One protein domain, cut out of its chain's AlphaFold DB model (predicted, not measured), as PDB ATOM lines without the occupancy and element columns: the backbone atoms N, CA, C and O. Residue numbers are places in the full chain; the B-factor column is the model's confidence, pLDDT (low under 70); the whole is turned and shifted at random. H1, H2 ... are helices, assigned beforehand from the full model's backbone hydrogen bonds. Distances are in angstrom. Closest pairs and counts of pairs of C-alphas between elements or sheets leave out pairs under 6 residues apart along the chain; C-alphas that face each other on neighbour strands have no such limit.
ATOM      1  N   SER A  89      19.389 -26.971 -10.933       91.25
ATOM      2  CA  SER A  89      19.340 -27.367 -12.344       91.25
ATOM      3  C   SER A  89      20.559 -26.835 -13.105       91.25
ATOM      4  O   SER A  89      21.327 -27.614 -13.658       91.25
ATOM      5  N   GLN A  90      20.848 -25.534 -12.992       90.88
ATOM      6  CA  GLN A  90      22.022 -24.921 -13.628       90.88
ATOM      7  C   GLN A  90      23.343 -25.543 -13.150       90.88
ATOM      8  O   GLN A  90      24.255 -25.752 -13.943       90.88
ATOM      9  N   GLN A  91      23.461 -25.892 -11.864       87.06
ATOM     10  CA  GLN A  91      24.635 -26.604 -11.348       87.06
ATOM     11  C   GLN A  91      24.799 -27.987 -11.979       87.06
ATOM     12  O   GLN A  91      25.930 -28.387 -12.252       87.06
ATOM     13  N   LYS A  92      23.699 -28.721 -12.187       90.69
ATOM     14  CA  LYS A  92      23.714 -30.019 -12.871       90.69
ATOM     15  C   LYS A  92      24.212 -29.845 -14.306       90.69
ATOM     16  O   LYS A  92      25.174 -30.514 -14.676       90.69
ATOM     17  N   THR A  93      23.659 -28.882 -15.041       88.75
ATOM     18  CA  THR A  93      24.066 -28.550 -16.414       88.75
ATOM     19  C   THR A  93      25.545 -28.166 -16.500       88.75
ATOM     20  O   THR A  93      26.287 -28.723 -17.302       88.75
ATOM     21  N   LEU A  94      26.033 -27.291 -15.615       86.06
ATOM     22  CA  LEU A  94      27.448 -26.900 -15.591       86.06
ATOM     23  C   LEU A  94      28.378 -28.088 -15.311       86.06
ATOM     24  O   LEU A  94      29.447 -28.187 -15.911       86.06
ATOM     25  N   ARG A  95      27.987 -29.011 -14.420       86.44
ATOM     26  CA  ARG A  95      28.762 -30.239 -14.166       86.44
ATOM     27  C   ARG A  95      28.753 -31.173 -15.370       86.44
ATOM     28  O   ARG A  95      29.794 -31.748 -15.669       86.44
ATOM     29  N   GLN A  96      27.617 -31.308 -16.050       86.00
ATOM     30  CA  GLN A  96      27.501 -32.074 -17.290       86.00
ATOM     31  C   GLN A  96      28.436 -31.509 -18.361       86.00
ATOM     32  O   GLN A  96      29.226 -32.263 -18.914       86.00
ATOM     33  N   PHE A  97      28.459 -30.186 -18.553       86.31
ATOM     34  CA  PHE A  97      29.362 -29.520 -19.499       86.31
ATOM     35  C   PHE A  97      30.841 -29.747 -19.158       86.31
ATOM     36  O   PHE A  97      31.631 -30.104 -20.030       86.31
ATOM     37  N   MET A  98      31.225 -29.620 -17.881       83.19
ATOM     38  CA  MET A  98      32.588 -29.950 -17.436       83.19
ATOM     39  C   MET A  98      32.932 -31.428 -17.674       83.19
ATOM     40  O   MET A  98      34.057 -31.749 -18.063       83.19
ATOM     41  N   GLY A  99      31.966 -32.320 -17.445       82.50
ATOM     42  CA  GLY A  99      32.078 -33.748 -17.730       82.50
ATOM     43  C   GLY A  99      32.316 -34.013 -19.213       82.50
ATOM     44  O   GLY A  99      33.234 -34.757 -19.544       82.50
ATOM     45  N   THR A 100      31.576 -33.335 -20.094       80.44
ATOM     46  CA  THR A 100      31.769 -33.397 -21.547       80.44
ATOM     47  C   THR A 100      33.186 -32.981 -21.930       80.44
ATOM     48  O   THR A 100      33.862 -33.733 -22.621       80.44
ATOM     49  N   CYS A 101      33.699 -31.852 -21.420       78.50
ATOM     50  CA  CYS A 101      35.078 -31.426 -21.702       78.50
ATOM     51  C   CYS A 101      36.113 -32.483 -21.280       78.50
ATOM     52  O   CYS A 101      37.072 -32.752 -22.005       78.50
ATOM     53  N   ARG A 102      35.926 -33.106 -20.108       81.62
ATOM     54  CA  ARG A 102      36.817 -34.168 -19.617       81.62
ATOM     55  C   ARG A 102      36.739 -35.424 -20.481       81.62
ATOM     56  O   ARG A 102      37.777 -36.012 -20.776       81.62
ATOM     57  N   TRP A 103      35.532 -35.827 -20.856       78.81
ATOM     58  CA  TRP A 103      35.292 -36.965 -21.731       78.81
ATOM     59  C   TRP A 103      35.942 -36.740 -23.104       78.81
ATOM     60  O   TRP A 103      36.770 -37.549 -23.508       78.81
ATOM     61  N   THR A 104      35.710 -35.585 -23.743       76.25
ATOM     62  CA  THR A 104      36.315 -35.218 -25.037       76.25
ATOM     63  C   THR A 104      37.845 -35.264 -24.996       76.25
ATOM     64  O   THR A 104      38.461 -35.809 -25.907       76.25
ATOM     65  N   TYR A 105      38.474 -34.764 -23.924       77.31
ATOM     66  CA  TYR A 105      39.929 -34.866 -23.750       77.31
ATOM     67  C   TYR A 105      40.410 -36.324 -23.726       77.31
ATOM     68  O   TYR A 105      41.398 -36.665 -24.371       77.31
ATOM     69  N   ASN A 106      39.723 -37.192 -22.980       78.38
ATOM     70  CA  ASN A 106      40.112 -38.596 -22.870       78.38
ATOM     71  C   ASN A 106      39.991 -39.319 -24.217       78.38
ATOM     72  O   ASN A 106      40.919 -40.038 -24.589       78.38
ATOM     73  N   GLN A 107      38.907 -39.073 -24.962       74.06
ATOM     74  CA  GLN A 107      38.723 -39.633 -26.304       74.06
ATOM     75  C   GLN A 107      39.816 -39.145 -27.256       74.06
ATOM     76  O   GLN A 107      40.433 -39.951 -27.945       74.06
ATOM     77  N   ALA A 108      40.137 -37.849 -27.229       74.19
ATOM     78  CA  ALA A 108      41.219 -37.282 -28.029       74.19
ATOM     79  C   ALA A 108      42.581 -37.925 -27.717       74.19
ATOM     80  O   ALA A 108      43.337 -38.256 -28.627       74.19
ATOM     81  N   VAL A 109      42.887 -38.167 -26.437       75.31
ATOM     82  CA  VAL A 109      44.117 -38.860 -26.026       75.31
ATOM     83  C   VAL A 109      44.121 -40.322 -26.477       75.31
ATOM     84  O   VAL A 109      45.153 -40.810 -26.937       75.31
ATOM     85  N   ALA A 110      42.998 -41.034 -26.351       74.50
ATOM     86  CA  ALA A 110      42.875 -42.414 -26.819       74.50
ATOM     87  C   ALA A 110      43.072 -42.505 -28.340       74.50
ATOM     88  O   ALA A 110      43.801 -43.375 -28.816       74.50
ATOM     89  N   HIS A 111      42.510 -41.551 -29.081       71.50
ATOM     90  CA  HIS A 111      42.700 -41.403 -30.518       71.50
ATOM     91  C   HIS A 111      44.143 -41.147 -30.909       71.50
ATOM     92  O   HIS A 111      44.699 -41.866 -31.740       71.50
ATOM     93  N   PHE A 112      44.764 -40.157 -30.272       72.00
ATOM     94  CA  PHE A 112      46.150 -39.796 -30.519       72.00
ATOM     95  C   PHE A 112      47.098 -40.974 -30.265       72.00
ATOM     96  O   PHE A 112      48.022 -41.209 -31.037       72.00
ATOM     97  N   ARG A 113      46.844 -41.774 -29.222       72.94
ATOM     98  CA  ARG A 113      47.640 -42.976 -28.924       72.94
ATOM     99  C   ARG A 113      47.534 -44.060 -29.997       72.94
ATOM    100  O   ARG A 113      48.513 -44.774 -30.186       72.94
ATOM    101  N   LYS A 114      46.377 -44.197 -30.656       72.12
ATOM    102  CA  LYS A 114      46.157 -45.179 -31.728       72.12
ATOM    103  C   LYS A 114      46.753 -44.715 -33.062       72.12
ATOM    104  O   LYS A 114      47.507 -45.459 -33.670       72.12
ATOM    105  N   MET A 115      46.429 -43.495 -33.492       69.06
ATOM    106  CA  MET A 115      46.681 -43.021 -34.866       69.06
ATOM    107  C   MET A 115      47.944 -42.158 -35.009       69.06
ATOM    108  O   MET A 115      48.416 -41.963 -36.118       69.06
ATOM    109  N   LYS A 116      48.493 -41.628 -33.903       64.31
ATOM    110  CA  LYS A 116      49.682 -40.750 -33.825       64.31
ATOM    111  C   LYS A 116      49.674 -39.437 -34.631       64.31
ATOM    112  O   LYS A 116      50.558 -38.633 -34.365       64.31
ATOM    113  N   ASP A 117      48.681 -39.162 -35.483       55.94
ATOM    114  CA  ASP A 117      48.744 -38.013 -36.412       55.94
ATOM    115  C   ASP A 117      47.444 -37.198 -36.599       55.94
ATOM    116  O   ASP A 117      47.240 -36.549 -37.619       55.94
ATOM    117  N   ILE A 118      46.542 -37.172 -35.612       59.62
ATOM    118  CA  ILE A 118      45.258 -36.454 -35.766       59.62
ATOM    119  C   ILE A 118      45.351 -34.991 -35.294       59.62
ATOM    120  O   ILE A 118      45.894 -34.689 -34.224       59.62
ATOM    121  N   ASN A 119      44.751 -34.078 -36.066       63.09
ATOM    122  CA  ASN A 119      44.612 -32.661 -35.742       63.09
ATOM    123  C   ASN A 119      43.678 -32.438 -34.528       63.09
ATOM    124  O   ASN A 119      42.573 -32.974 -34.442       63.09
ATOM    125  N   ALA A 120      44.095 -31.590 -33.580       62.34
ATOM    126  CA  ALA A 120      43.312 -31.226 -32.393       62.34
ATOM    127  C   ALA A 120      41.934 -30.616 -32.730       62.34
ATOM    128  O   ALA A 120      40.975 -30.776 -31.970       62.34
ATOM    129  N   ILE A 121      41.840 -29.929 -33.873       61.91
ATOM    130  CA  ILE A 121      40.605 -29.310 -34.370       61.91
ATOM    131  C   ILE A 121      39.613 -30.387 -34.832       61.91
ATOM    132  O   ILE A 121      38.439 -30.331 -34.480       61.91
ATOM    133  N   GLU A 122      40.079 -31.420 -35.531       61.19
ATOM    134  CA  GLU A 122      39.229 -32.527 -35.990       61.19
ATOM    135  C   GLU A 122      38.682 -33.325 -34.800       61.19
ATOM    136  O   GLU A 122      37.475 -33.540 -34.692       61.19
ATOM    137  N   LEU A 123      39.533 -33.635 -33.813       59.34
ATOM    138  CA  LEU A 123      39.136 -34.324 -32.573       59.34
ATOM    139  C   LEU A 123      38.096 -33.559 -31.745       59.34
ATOM    140  O   LEU A 123      37.280 -34.173 -31.055       59.34
ATOM    141  N   THR A 124      38.115 -32.226 -31.793       60.47
ATOM    142  CA  THR A 124      37.117 -31.385 -31.112       60.47
ATOM    143  C   THR A 124      35.843 -31.195 -31.941       60.47
ATOM    144  O   THR A 124      34.770 -31.023 -31.354       60.47
ATOM    145  N   ALA A 125      35.936 -31.299 -33.271       59.69
ATOM    146  CA  ALA A 125      34.819 -31.220 -34.210       59.69
ATOM    147  C   ALA A 125      33.985 -32.515 -34.301       59.69
ATOM    148  O   ALA A 125      32.804 -32.436 -34.630       59.69
ATOM    149  N   HIS A 126      34.549 -33.679 -33.945       57.66
ATOM    150  CA  HIS A 126      33.866 -34.983 -34.011       57.66
ATOM    151  C   HIS A 126      32.577 -35.095 -33.173       57.66
ATOM    152  O   HIS A 126      31.744 -35.953 -33.452       57.66
ATOM    153  N   TYR A 127      32.374 -34.241 -32.162       57.00
ATOM    154  CA  TYR A 127      31.239 -34.352 -31.241       57.00
ATOM    155  C   TYR A 127      30.375 -33.081 -31.265       57.00
ATOM    156  O   TYR A 127      30.824 -31.973 -30.962       57.00
ATOM    157  N   VAL A 128      29.125 -33.258 -31.687       55.22
ATOM    158  CA  VAL A 128      28.176 -32.238 -32.171       55.22
ATOM    159  C   VAL A 128      27.559 -31.400 -31.053       55.22
ATOM    160  O   VAL A 128      27.240 -31.932 -29.994       55.22
ATOM    161  N   THR A 129      27.333 -30.105 -31.309       54.69
ATOM    162  CA  THR A 129      26.309 -29.300 -30.615       54.69
ATOM    163  C   THR A 129      24.982 -29.407 -31.358       54.69
ATOM    164  O   THR A 129      24.990 -29.520 -32.580       54.69
ATOM    165  N   LYS A 130      23.832 -29.275 -30.682       55.50
ATOM    166  CA  LYS A 130      22.497 -29.262 -31.335       55.50
ATOM    167  C   LYS A 130      22.403 -28.412 -32.619       55.50
ATOM    168  O   LYS A 130      21.639 -28.743 -33.519       55.50
ATOM    169  N   THR A 131      23.194 -27.344 -32.713       50.91
ATOM    170  CA  THR A 131      23.278 -26.420 -33.850       50.91
ATOM    171  C   THR A 131      24.011 -26.946 -35.084       50.91
ATOM    172  O   THR A 131      23.635 -26.562 -36.183       50.91
ATOM    173  N   THR A 132      25.047 -27.783 -34.955       56.66
ATOM    174  CA  THR A 132      25.880 -28.157 -36.116       56.66
ATOM    175  C   THR A 132      25.408 -29.411 -36.846       56.66
ATOM    176  O   THR A 132      25.812 -29.592 -37.987       56.66
ATOM    177  N   ARG A 133      24.570 -30.263 -36.226       51.25
ATOM    178  CA  ARG A 133      23.944 -31.488 -36.798       51.25
ATOM    179  C   ARG A 133      24.872 -32.458 -37.578       51.25
ATOM    180  O   ARG A 133      24.379 -33.387 -38.203       51.25
ATOM    181  N   LYS A 134      26.199 -32.291 -37.534       53.00
ATOM    182  CA  LYS A 134      27.184 -33.109 -38.268       53.00
ATOM    183  C   LYS A 134      27.661 -34.304 -37.442       53.00
ATOM    184  O   LYS A 134      28.676 -34.204 -36.761       53.00
ATOM    185  N   THR A 135      26.964 -35.431 -37.492       51.59
ATOM    186  CA  THR A 135      27.414 -36.660 -36.818       51.59
ATOM    187  C   THR A 135      28.552 -37.304 -37.614       51.59
ATOM    188  O   THR A 135      28.308 -37.985 -38.602       51.59
ATOM    189  N   LEU A 136      29.805 -37.079 -37.212       54.66
ATOM    190  CA  LEU A 136      30.929 -37.878 -37.709       54.66
ATOM    191  C   LEU A 136      30.919 -39.231 -36.983       54.66
ATOM    192  O   LEU A 136      30.772 -39.263 -35.760       54.66
ATOM    193  N   ALA A 137      31.042 -40.332 -37.728       55.47
ATOM    194  CA  ALA A 137      31.009 -41.683 -37.172       55.47
ATOM    195  C   ALA A 137      32.046 -41.841 -36.049       55.47
ATOM    196  O   ALA A 137      33.196 -41.416 -36.190       55.47
ATOM    197  N   CYS A 138      31.625 -42.436 -34.929       56.66
ATOM    198  CA  CYS A 138      32.548 -42.787 -33.861       56.66
ATOM    199  C   CYS A 138      33.450 -43.925 -34.377       56.66
ATOM    200  O   CYS A 138      32.931 -44.947 -34.823       56.66
ATOM    201  N   PRO A 139      34.774 -43.767 -34.362       57.91
ATOM    202  CA  PRO A 139      35.699 -44.818 -34.780       57.91
ATOM    203  C   PRO A 139      35.615 -46.061 -33.880       57.91
ATOM    204  O   PRO A 139      35.296 -45.976 -32.693       57.91
ATOM    205  N   GLU A 140      35.922 -47.225 -34.457       56.97
ATOM    206  CA  GLU A 140      35.678 -48.535 -33.845       56.97
ATOM    207  C   GLU A 140      36.302 -48.698 -32.442       56.97
ATOM    208  O   GLU A 140      37.483 -48.409 -32.186       56.97
ATOM    209  N   GLY A 141      35.479 -49.191 -31.509       64.00
ATOM    210  CA  GLY A 141      35.863 -49.464 -30.123       64.00
ATOM    211  C   GLY A 141      35.869 -48.247 -29.190       64.00
ATOM    212  O   GLY A 141      36.579 -48.273 -28.184       64.00
ATOM    213  N   MET A 142      35.135 -47.176 -29.514       62.28
ATOM    214  CA  MET A 142      34.904 -46.043 -28.610       62.28
ATOM    215  C   MET A 142      33.427 -45.887 -28.242       62.28
ATOM    216  O   MET A 142      32.553 -45.954 -29.103       62.28
ATOM    217  N   ASP A 143      33.173 -45.624 -26.956       65.00
ATOM    218  CA  ASP A 143      31.826 -45.390 -26.437       65.00
ATOM    219  C   ASP A 143      31.174 -44.164 -27.102       65.00
ATOM    220  O   ASP A 143      31.858 -43.157 -27.336       65.00
ATOM    221  N   PRO A 144      29.856 -44.205 -27.374       70.12
ATOM    222  CA  PRO A 144      29.140 -43.057 -27.910       70.12
ATOM    223  C   PRO A 144      29.185 -41.868 -26.933       70.12
ATOM    224  O   PRO A 144      29.298 -42.053 -25.714       70.12
ATOM    225  N   PRO A 145      29.087 -40.625 -27.439       72.00
ATOM    226  CA  PRO A 145      29.027 -39.453 -26.579       72.00
ATOM    227  C   PRO A 145      27.807 -39.530 -25.648       72.00
ATOM    228  O   PRO A 145      26.729 -39.944 -26.078       72.00
ATOM    229  N   PRO A 146      27.935 -39.112 -24.376       77.69
ATOM    230  CA  PRO A 146      26.791 -39.056 -23.475       77.69
ATOM    231  C   PRO A 146      25.761 -38.040 -23.984       77.69
ATOM    232  O   PRO A 146      26.131 -37.000 -24.517       77.69
ATOM    233  N   GLU A 147      24.474 -38.295 -23.757       77.88
ATOM    234  CA  GLU A 147      23.362 -37.526 -24.344       77.88
ATOM    235  C   GLU A 147      23.459 -36.004 -24.093       77.88
ATOM    236  O   GLU A 147      23.263 -35.186 -24.991       77.88
ATOM    237  N   TRP A 148      23.886 -35.598 -22.892       78.00
ATOM    238  CA  TRP A 148      24.072 -34.185 -22.530       78.00
ATOM    239  C   TRP A 148      25.287 -33.514 -23.200       78.00
ATOM    240  O   TRP A 148      25.466 -32.296 -23.091       78.00
ATOM    241  N   ALA A 149      26.165 -34.273 -23.866       75.25
ATOM    242  CA  ALA A 149      27.291 -33.715 -24.613       75.25
ATOM    243  C   ALA A 149      26.800 -32.831 -25.767       75.25
ATOM    244  O   ALA A 149      27.420 -31.802 -26.044       75.25
ATOM    245  N   HIS A 150      25.649 -33.173 -26.355       75.12
ATOM    246  CA  HIS A 150      25.023 -32.424 -27.447       75.12
ATOM    247  C   HIS A 150      24.550 -31.023 -27.043       75.12
ATOM    248  O   HIS A 150      24.494 -30.114 -27.877       75.12
ATOM    249  N   ASP A 151      24.270 -30.828 -25.755       79.06
ATOM    250  CA  ASP A 151      23.860 -29.543 -25.185       79.06
ATOM    251  C   ASP A 151      25.048 -28.658 -24.783       79.06
ATOM    252  O   ASP A 151      24.865 -27.500 -24.408       79.06
ATOM    253  N   THR A 152      26.279 -29.182 -24.836       78.31
ATOM    254  CA  THR A 152      27.470 -28.463 -24.363       78.31
ATOM    255  C   THR A 152      27.961 -27.459 -25.418       78.31
ATOM    256  O   THR A 152      28.393 -27.892 -26.491       78.31
ATOM    257  N   PRO A 153      27.997 -26.137 -25.133       77.38
ATOM    258  CA  PRO A 153      28.395 -25.118 -26.108       77.38
ATOM    259  C   PRO A 153      29.793 -25.346 -26.700       77.38
ATOM    260  O   PRO A 153      30.737 -25.674 -25.977       77.38
ATOM    261  N   THR A 154      29.959 -25.085 -28.002       69.62
ATOM    262  CA  THR A 154      31.239 -25.255 -28.719       69.62
ATOM    263  C   THR A 154      32.364 -24.434 -28.093       69.62
ATOM    264  O   THR A 154      33.482 -24.921 -27.957       69.62
ATOM    265  N   SER A 155      32.068 -23.220 -27.621       70.19
ATOM    266  CA  SER A 155      33.047 -22.330 -26.981       70.19
ATOM    267  C   SER A 155      33.656 -22.903 -25.695       70.19
ATOM    268  O   SER A 155      34.812 -22.616 -25.390       70.19
ATOM    269  N   MET A 156      32.929 -23.753 -24.959       72.25
ATOM    270  CA  MET A 156      33.475 -24.452 -23.789       72.25
ATOM    271  C   MET A 156      34.407 -25.607 -24.179       72.25
ATOM    272  O   MET A 156      35.279 -25.983 -23.391       72.25
ATOM    273  N   ARG A 157      34.237 -26.164 -25.384       68.75
ATOM    274  CA  ARG A 157      34.980 -27.332 -25.880       68.75
ATOM    275  C   ARG A 157      36.153 -26.980 -26.794       68.75
ATOM    276  O   ARG A 157      37.109 -27.745 -26.848       68.75
TER     277      ARG A 157
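Overview. This is residues 89 to 157 of the 694 residues of an uncharacterized protein of Nothophytophthora sp. Chile5 (UniProt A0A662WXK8). One long helix, H1, makes the length of the domain, and three short helices, H2, H3 and H4, are gathered along one side of it. A long loop, residues 126 to 146, swings away from H2 and folds back to H3. The printed part has 69 residues with four named helices, in the order H1, H2, H3, H4, and no named strand; the class is all helix. The whole is compact, with a radius of gyration of the C-alphas of 12.1 A, yet elongated in outline, spanning 39 by 21 by 21 A.

Arrangement. Begin with the hub, H1, residues 89 to 115. Its residues 104 to 108 alone touch H2, residues 120 to 125, at a steep tilt of 51 degrees, opposite ways; the closest C-alphas, of Ala 108 and Leu 123, are 5.8 A apart. Residues 96 to 100 of H1 alone touch H3, residues 147 to 151, closest at the C-alphas of Thr 100 and Ala 149, 5.4 A. H4, residues 154 to 157, only just touches H1, at its residues 97 to 101 alone, with 3 pairs of C-alphas within 8 A; the closest are those of Cys 101 and Arg 157, 5.9 A. H2 and H4 are close but not clearly touching, while H3 is apart from H2 and from H4. Every O i to N i+4 pair is within hydrogen-bond range in H1 and H2; H3 has 0 of 1, but 2 of 2 O i to N i+3 pairs, and H4 is too short for an O i to N i+4 pair.

Along the chain. Find C-alpha 89 at (19.340, -27.367, -12.344); from there H1 runs 38.7 A to C-alpha 115 at (46.681, -43.021, -34.866). H4 ends at C-alpha 157, (34.980, -27.332, -25.880).

Size, cuts and confidence. The printed part has no cut. The link from H2 to H3 is long, 21 residues. Look for pLDDT under 70 at residues 115 to 143, 154 and 157.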